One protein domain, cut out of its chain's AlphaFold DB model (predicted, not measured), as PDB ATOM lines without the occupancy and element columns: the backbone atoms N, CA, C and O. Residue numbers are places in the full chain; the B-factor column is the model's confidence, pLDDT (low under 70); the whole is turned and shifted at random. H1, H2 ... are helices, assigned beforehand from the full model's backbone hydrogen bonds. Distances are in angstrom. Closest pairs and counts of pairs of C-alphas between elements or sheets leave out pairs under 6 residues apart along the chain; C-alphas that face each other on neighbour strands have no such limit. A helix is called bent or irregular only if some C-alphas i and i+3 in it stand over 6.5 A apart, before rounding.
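What this domain is: This is residues 2 to 63 of the 478 residues of an uncharacterized protein of Monoraphidium neglectum (UniProt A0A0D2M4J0). A long helical hairpin with unequal legs: helix H1 runs one way, the chain turns through residues 23 to 28, and the longer helix H2 folds back beside it, with its last part, residues 51 to 63, sticking out past H1 as a free arm. H2 is bent but runs nearly straight, its arms H2a and H2b at 18 degrees, and it makes the longest axis. The printed part has 62 residues with two named helices, H1 then H2, and no named strand; the class is all helix. It is extended, with a radius of gyration of the C-alphas of 16.5 A, and spans 54 by 18 by 17 A, a rod.

Where its parts are: H1 covers residues 2 to 22, 30.5 A from first to last C-alpha, and begins at C-alpha 2, (141.090, 174.278, 125.162). It is only just irregular, with C-alphas 6 and 9 at 6.7 A, and has a kink of 40 degrees near residue 10. H2, residues 29 to 63, was assigned as one helix by its hydrogen bonds but is bent, with C-alphas 47 and 50 at 6.6 A. Its arm H2a, residues 29 to 47, is 27.5 A long and begins at C-alpha 29, (152.395, 149.129, 139.627). Its arm H2b, residues 50 to 63, is 19.8 A long and ends at C-alpha 63, (120.009, 188.873, 135.228).

How they stand to each other: H1 and H2a form a helical hairpin and touch, their closest C-alphas being those of Pro 9 and Arg 43, 6.1 A apart. They run opposite ways at a shallow tilt of 28 degrees. H2a has a kink of 25 degrees near residue 41. H1 and H2b are apart. Every O i to N i+4 pair is within hydrogen-bond range in H2b, against 14 of 17 in H1 and 13 of 15 in H2a.

The domain as a whole: The two C-alphas farthest apart are those of Gly 24 and Leu 63, 54.9 A. The link from H1 to H2 is short, and the printed part has no cut. Mean pLDDT of the printed part is 83.8; residues 2 to 5 are under 70.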
ATOM      1  N   GLY A   2     141.327 175.718 125.385       63.62
ATOM      2  CA  GLY A   2     141.090 174.278 125.162       63.62
ATOM      3  C   GLY A   2     142.326 173.364 125.209       63.62
ATOM      4  O   GLY A   2     142.253 172.299 125.808       63.62
ATOM      5  N   PHE A   3     143.469 173.771 124.645       68.69
ATOM      6  CA  PHE A   3     144.701 172.964 124.675       68.69
ATOM      7  C   PHE A   3     145.244 172.753 126.097       68.69
ATOM      8  O   PHE A   3     145.535 171.626 126.480       68.69
ATOM      9  N   LEU A   4     145.314 173.820 126.902       66.69
ATOM     10  CA  LEU A   4     145.817 173.754 128.279       66.69
ATOM     11  C   LEU A   4     144.937 172.852 129.147       66.69
ATOM     12  O   LEU A   4     145.451 171.955 129.804       66.69
ATOM     13  N   VAL A   5     143.612 173.015 129.082       68.06
ATOM     14  CA  VAL A   5     142.683 172.177 129.858       68.06
ATOM     15  C   VAL A   5     142.742 170.710 129.395       68.06
ATOM     16  O   VAL A   5     142.644 169.806 130.218       68.06
ATOM     17  N   ASN A   6     143.003 170.453 128.105       70.69
ATOM     18  CA  ASN A   6     143.198 169.096 127.579       70.69
ATOM     19  C   ASN A   6     144.550 168.450 127.904       70.69
ATOM     20  O   ASN A   6     144.615 167.224 127.970       70.69
ATOM     21  N   ALA A   7     145.593 169.244 128.146       74.94
ATOM     22  CA  ALA A   7     146.928 168.757 128.487       74.94
ATOM     23  C   ALA A   7     147.144 168.564 130.001       74.94
ATOM     24  O   ALA A   7     147.969 167.751 130.408       74.94
ATOM     25  N   VAL A   8     146.399 169.268 130.861       75.88
ATOM     26  CA  VAL A   8     146.517 169.147 132.331       75.88
ATOM     27  C   VAL A   8     146.390 167.695 132.841       75.88
ATOM     28  O   VAL A   8     147.239 167.285 133.632       75.88
ATOM     29  N   PRO A   9     145.434 166.865 132.373       72.25
ATOM     30  CA  PRO A   9     145.278 165.486 132.851       72.25
ATOM     31  C   PRO A   9     146.418 164.536 132.472       72.25
ATOM     32  O   PRO A   9     146.482 163.440 133.015       72.25
ATOM     33  N   THR A  10     147.294 164.910 131.534       76.19
ATOM     34  CA  THR A  10     148.480 164.120 131.167       76.19
ATOM     35  C   THR A  10     149.747 164.687 131.797       76.19
ATOM     36  O   THR A  10     150.588 163.928 132.268       76.19
ATOM     37  N   LEU A  11     149.863 166.014 131.883       82.44
ATOM     38  CA  LEU A  11     151.018 166.678 132.486       82.44
ATOM     39  C   LEU A  11     151.081 166.492 134.005       82.44
ATOM     40  O   LEU A  11     152.170 166.290 134.541       82.44
ATOM     41  N   VAL A  12     149.937 166.526 134.698       84.44
ATOM     42  CA  VAL A  12     149.894 166.397 136.165       84.44
ATOM     43  C   VAL A  12     150.365 165.010 136.631       84.44
ATOM     44  O   VAL A  12     151.290 164.978 137.440       84.44
ATOM     45  N   PRO A  13     149.861 163.872 136.102       83.94
ATOM     46  CA  PRO A  13     150.379 162.554 136.479       83.94
ATOM     47  C   PRO A  13     151.869 162.379 136.176       83.94
ATOM     48  O   PRO A  13     152.604 161.866 137.015       83.94
ATOM     49  N   VAL A  14     152.338 162.843 135.009       85.75
ATOM     50  CA  VAL A  14     153.757 162.748 134.620       85.75
ATOM     51  C   VAL A  14     154.643 163.532 135.588       85.75
ATOM     52  O   VAL A  14     155.647 163.000 136.059       85.75
ATOM     53  N   ALA A  15     154.261 164.762 135.936       88.56
ATOM     54  CA  ALA A  15     154.996 165.577 136.898       88.56
ATOM     55  C   ALA A  15     154.981 164.959 138.309       88.56
ATOM     56  O   ALA A  15     156.015 164.934 138.977       88.56
ATOM     57  N   SER A  16     153.840 164.418 138.753       87.31
ATOM     58  CA  SER A  16     153.715 163.756 140.056       87.31
ATOM     59  C   SER A  16     154.575 162.495 140.155       87.31
ATOM     60  O   SER A  16     155.292 162.328 141.142       87.31
ATOM     61  N   PHE A  17     154.566 161.632 139.135       86.56
ATOM     62  CA  PHE A  17     155.400 160.428 139.119       86.56
ATOM     63  C   PHE A  17     156.891 160.757 138.977       86.56
ATOM     64  O   PHE A  17     157.710 160.151 139.666       86.56
ATOM     65  N   ALA A  18     157.254 161.753 138.162       86.62
ATOM     66  CA  ALA A  18     158.637 162.212 138.050       86.62
ATOM     67  C   ALA A  18     159.172 162.744 139.390       86.62
ATOM     68  O   ALA A  18     160.265 162.367 139.809       86.62
ATOM     69  N   ALA A  19     158.391 163.565 140.100       89.12
ATOM     70  CA  ALA A  19     158.764 164.065 141.421       89.12
ATOM     71  C   ALA A  19     158.910 162.932 142.453       89.12
ATOM     72  O   ALA A  19     159.856 162.936 143.238       89.12
ATOM     73  N   TYR A  20     158.014 161.939 142.426       86.12
ATOM     74  CA  TYR A  20     158.072 160.779 143.318       86.12
ATOM     75  C   TYR A  20     159.351 159.948 143.119       86.12
ATOM     76  O   TYR A  20     160.006 159.579 144.096       86.12
ATOM     77  N   LEU A  21     159.753 159.730 141.861       85.12
ATOM     78  CA  LEU A  21     160.999 159.038 141.513       85.12
ATOM     79  C   LEU A  21     162.244 159.855 141.892       85.12
ATOM     80  O   LEU A  21     163.204 159.299 142.419       85.12
ATOM     81  N   LEU A  22     162.222 161.179 141.687       90.19
ATOM     82  CA  LEU A  22     163.328 162.075 142.066       90.19
ATOM     83  C   LEU A  22     163.566 162.130 143.583       90.19
ATOM     84  O   LEU A  22     164.684 162.391 144.015       90.19
ATOM     85  N   MET A  23     162.548 161.837 144.397       90.50
ATOM     86  CA  MET A  23     162.676 161.689 145.854       90.50
ATOM     87  C   MET A  23     163.278 160.336 146.282       90.50
ATOM     88  O   MET A  23     163.333 160.044 147.476       90.50
ATOM     89  N   GLY A  24     163.722 159.500 145.336       83.12
ATOM     90  CA  GLY A  24     164.358 158.210 145.612       83.12
ATOM     91  C   GLY A  24     163.385 157.108 146.040       83.12
ATOM     92  O   GLY A  24     163.810 156.116 146.629       83.12
ATOM     93  N   ARG A  25     162.079 157.273 145.779       80.38
ATOM     94  CA  ARG A  25     161.047 156.271 146.090       80.38
ATOM     95  C   ARG A  25     160.761 155.420 144.854       80.38
ATOM     96  O   ARG A  25     160.654 155.943 143.747       80.38
ATOM     97  N   ASN A  26     160.606 154.112 145.046       79.81
ATOM     98  CA  ASN A  26     160.233 153.196 143.967       79.81
ATOM     99  C   ASN A  26     158.720 153.250 143.739       79.81
ATOM    100  O   ASN A  26     157.954 153.149 144.694       79.81
ATOM    101  N   LEU A  27     158.301 153.407 142.484       77.38
ATOM    102  CA  LEU A  27     156.894 153.423 142.088       77.38
ATOM    103  C   LEU A  27     156.434 151.990 141.789       77.38
ATOM    104  O   LEU A  27     156.892 151.392 140.815       77.38
ATOM    105  N   SER A  28     155.545 151.432 142.614       79.31
ATOM    106  CA  SER A  28     154.931 150.132 142.320       79.31
ATOM    107  C   SER A  28     153.815 150.261 141.277       79.31
ATOM    108  O   SER A  28     153.197 151.319 141.128       79.31
ATOM    109  N   ALA A  29     153.510 149.166 140.573       73.81
ATOM    110  CA  ALA A  29     152.395 149.129 139.627       73.81
ATOM    111  C   ALA A  29     151.068 149.500 140.315       73.81
ATOM    112  O   ALA A  29     150.346 150.373 139.836       73.81
ATOM    113  N   ALA A  30     150.779 148.913 141.482       76.25
ATOM    114  CA  ALA A  30     149.550 149.175 142.233       76.25
ATOM    115  C   ALA A  30     149.374 150.663 142.604       76.25
ATOM    116  O   ALA A  30     148.277 151.208 142.459       76.25
ATOM    117  N   GLU A  31     150.449 151.339 143.024       78.19
ATOM    118  CA  GLU A  31     150.430 152.778 143.318       78.19
ATOM    119  C   GLU A  31     150.190 153.607 142.046       78.19
ATOM    120  O   GLU A  31     149.319 154.475 142.041       78.19
ATOM    121  N   ALA A  32     150.886 153.299 140.946       77.88
ATOM    122  CA  ALA A  32     150.737 154.014 139.677       77.88
ATOM    123  C   ALA A  32     149.311 153.912 139.103       77.88
ATOM    124  O   ALA A  32     148.737 154.925 138.696       77.88
ATOM    125  N   PHE A  33     148.708 152.717 139.115       77.94
ATOM    126  CA  PHE A  33     147.350 152.489 138.602       77.94
ATOM    127  C   PHE A  33     146.269 153.151 139.447       77.94
ATOM    128  O   PHE A  33     145.347 153.776 138.910       77.94
ATOM    129  N   THR A  34     146.402 153.055 140.768       82.88
ATOM    130  CA  THR A  34     145.458 153.680 141.697       82.88
ATOM    131  C   THR A  34     145.526 155.204 141.576       82.88
ATOM    132  O   THR A  34     144.493 155.861 141.450       82.88
ATOM    133  N   SER A  35     146.734 155.782 141.514       83.62
ATOM    134  CA  SER A  35     146.919 157.221 141.300       83.62
ATOM    135  C   SER A  35     146.408 157.689 139.934       83.62
ATOM    136  O   SER A  35     145.732 158.714 139.863       83.62
ATOM    137  N   LEU A  36     146.663 156.943 138.852       81.31
ATOM    138  CA  LEU A  36     146.174 157.293 137.514       81.31
ATOM    139  C   LEU A  36     144.640 157.326 137.457       81.31
ATOM    140  O   LEU A  36     144.075 158.245 136.866       81.31
ATOM    141  N   SER A  37     143.971 156.382 138.123       82.19
ATOM    142  CA  SER A  37     142.505 156.341 138.221       82.19
ATOM    143  C   SER A  37     141.948 157.566 138.963       82.19
ATOM    144  O   SER A  37     140.987 158.185 138.509       82.19
ATOM    145  N   LEU A  38     142.594 157.994 140.056       85.06
ATOM    146  CA  LEU A  38     142.215 159.216 140.781       85.06
ATOM    147  C   LEU A  38     142.407 160.483 139.930       85.06
ATOM    148  O   LEU A  38     141.550 161.369 139.933       85.06
ATOM    149  N   PHE A  39     143.490 160.561 139.149       83.81
ATOM    150  CA  PHE A  39     143.702 161.668 138.211       83.81
ATOM    151  C   PHE A  39     142.660 161.696 137.084       83.81
ATOM    152  O   PHE A  39     142.247 162.777 136.660       83.81
ATOM    153  N   GLN A  40     142.199 160.533 136.617       79.19
ATOM    154  CA  GLN A  40     141.121 160.444 135.630       79.19
ATOM    155  C   GLN A  40     139.786 160.957 136.186       79.19
ATOM    156  O   GLN A  40     139.097 161.698 135.488       79.19
ATOM    157  N   VAL A  41     139.452 160.661 137.446       84.06
ATOM    158  CA  VAL A  41     138.241 161.196 138.100       84.06
ATOM    159  C   VAL A  41     138.305 162.722 138.246       84.06
ATOM    160  O   VAL A  41     137.317 163.414 137.997       84.06
ATOM    161  N   LEU A  42     139.479 163.279 138.568       81.81
ATOM    162  CA  LEU A  42     139.678 164.729 138.713       81.81
ATOM    163  C   LEU A  42     139.536 165.500 137.388       81.81
ATOM    164  O   LEU A  42     139.321 166.714 137.379       81.81
ATOM    165  N   ARG A  43     139.617 164.800 136.253       78.19
ATOM    166  CA  ARG A  43     139.526 165.384 134.917       78.19
ATOM    167  C   ARG A  43     138.222 166.163 134.732       78.19
ATOM    168  O   ARG A  43     138.259 167.335 134.370       78.19
ATOM    169  N   PHE A  44     137.081 165.524 134.979       81.31
ATOM    170  CA  PHE A  44     135.767 166.098 134.685       81.31
ATOM    171  C   PHE A  44     135.499 167.422 135.430       81.31
ATOM    172  O   PHE A  44     135.195 168.406 134.751       81.31
ATOM    173  N   PRO A  45     135.709 167.524 136.760       85.31
ATOM    174  CA  PRO A  45     135.576 168.796 137.472       85.31
ATOM    175  C   PRO A  45     136.474 169.911 136.915       85.31
ATOM    176  O   PRO A  45     136.016 171.039 136.739       85.31
ATOM    177  N   LEU A  46     137.732 169.603 136.567       81.69
ATOM    178  CA  LEU A  46     138.670 170.592 136.018       81.69
ATOM    179  C   LEU A  46     138.236 171.128 134.647       81.69
ATOM    180  O   LEU A  46     138.458 172.303 134.354       81.69
ATOM    181  N   PHE A  47     137.595 170.298 133.819       80.69
ATOM    182  CA  PHE A  47     137.019 170.745 132.545       80.69
ATOM    183  C   PHE A  47     135.747 171.572 132.715       80.69
ATOM    184  O   PHE A  47     135.513 172.487 131.925       80.69
ATOM    185  N   GLN A  48     134.922 171.256 133.715       85.31
ATOM    186  CA  GLN A  48     133.665 171.966 133.940       85.31
ATOM    187  C   GLN A  48     133.868 173.366 134.518       85.31
ATOM    188  O   GLN A  48     133.129 174.276 134.153       85.31
ATOM    189  N   LEU A  49     134.874 173.573 135.372       85.56
ATOM    190  CA  LEU A  49     135.076 174.851 136.066       85.56
ATOM    191  C   LEU A  49     135.120 176.076 135.127       85.56
ATOM    192  O   LEU A  49     134.351 177.011 135.356       85.56
ATOM    193  N   PRO A  50     135.915 176.103 134.036       85.94
ATOM    194  CA  PRO A  50     135.908 177.242 133.112       85.94
ATOM    195  C   PRO A  50     134.561 177.450 132.405       85.94
ATOM    196  O   PRO A  50     134.180 178.590 132.120       85.94
ATOM    197  N   GLN A  51     133.834 176.363 132.120       85.88
ATOM    198  CA  GLN A  51     132.512 176.439 131.495       85.88
ATOM    199  C   GLN A  51     131.487 177.044 132.452       85.88
ATOM    200  O   GLN A  51     130.760 177.949 132.051       85.88
ATOM    201  N   ILE A  52     131.484 176.614 133.718       93.62
ATOM    202  CA  ILE A  52     130.613 177.160 134.765       93.62
ATOM    203  C   ILE A  52     130.894 178.648 134.964       93.62
ATOM    204  O   ILE A  52     129.954 179.433 135.006       93.62
ATOM    205  N   ILE A  53     132.165 179.063 135.014       91.94
ATOM    206  CA  ILE A  53     132.528 180.485 135.127       91.94
ATOM    207  C   ILE A  53     131.957 181.281 133.946       91.94
ATOM    208  O   ILE A  53     131.334 182.319 134.141       91.94
ATOM    209  N   THR A  54     132.116 180.778 132.719       92.38
ATOM    210  CA  THR A  54     131.592 181.454 131.519       92.38
ATOM    211  C   THR A  54     130.065 181.559 131.548       92.38
ATOM    212  O   THR A  54     129.514 182.623 131.264       92.38
ATOM    213  N   GLN A  55     129.378 180.476 131.923       96.00
ATOM    214  CA  GLN A  55     127.919 180.445 132.042       96.00
ATOM    215  C   GLN A  55     127.419 181.369 133.157       96.00
ATOM    216  O   GLN A  55     126.446 182.088 132.952       96.00
ATOM    217  N   ALA A  56     128.106 181.415 134.300       97.06
ATOM    218  CA  ALA A  56     127.784 182.311 135.405       97.06
ATOM    219  C   ALA A  56     127.903 183.784 134.989       97.06
ATOM    220  O   ALA A  56     126.999 184.568 135.265       97.06
ATOM    221  N   THR A  57     128.951 184.154 134.245       96.81
ATOM    222  CA  THR A  57     129.098 185.516 133.705       96.81
ATOM    223  C   THR A  57     127.967 185.868 132.732       96.81
ATOM    224  O   THR A  57     127.402 186.958 132.807       96.81
ATOM    225  N   GLN A  58     127.589 184.952 131.833       96.56
ATOM    226  CA  GLN A  58     126.461 185.167 130.914       96.56
ATOM    227  C   GLN A  58     125.130 185.308 131.664       96.56
ATOM    228  O   GLN A  58     124.339 186.203 131.352       96.56
ATOM    229  N   ALA A  59     124.908 184.467 132.676       98.00
ATOM    230  CA  ALA A  59     123.739 184.531 133.541       98.00
ATOM    231  C   ALA A  59     123.687 185.856 134.312       98.00
ATOM    232  O   ALA A  59     122.630 186.475 134.370       98.00
ATOM    233  N   GLN A  60     124.820 186.344 134.822       97.81
ATOM    234  CA  GLN A  60     124.903 187.630 135.515       97.81
ATOM    235  C   GLN A  60     124.505 188.800 134.601       97.81
ATOM    236  O   GLN A  60     123.734 189.664 135.012       97.81
ATOM    237  N   VAL A  61     124.965 188.819 133.346       97.81
ATOM    238  CA  VAL A  61     124.578 189.858 132.370       97.81
ATOM    239  C   VAL A  61     123.095 189.759 131.994       97.81
ATOM    240  O   VAL A  61     122.420 190.775 131.832       97.81
ATOM    241  N   ALA A  62     122.561 188.546 131.836       97.69
ATOM    242  CA  ALA A  62     121.133 188.345 131.589       97.69
ATOM    243  C   ALA A  62     120.279 188.809 132.781       97.69
ATOM    244  O   ALA A  62     119.304 189.531 132.584       97.69
ATOM    245  N   LEU A  63     120.692 188.470 134.004       97.88
ATOM    246  CA  LEU A  63     120.009 188.873 135.228       97.88
ATOM    247  C   LEU A  63     120.052 190.391 135.429       97.88
ATOM    248  O   LEU A  63     119.041 190.973 135.800       97.88
TER     249      LEU A  63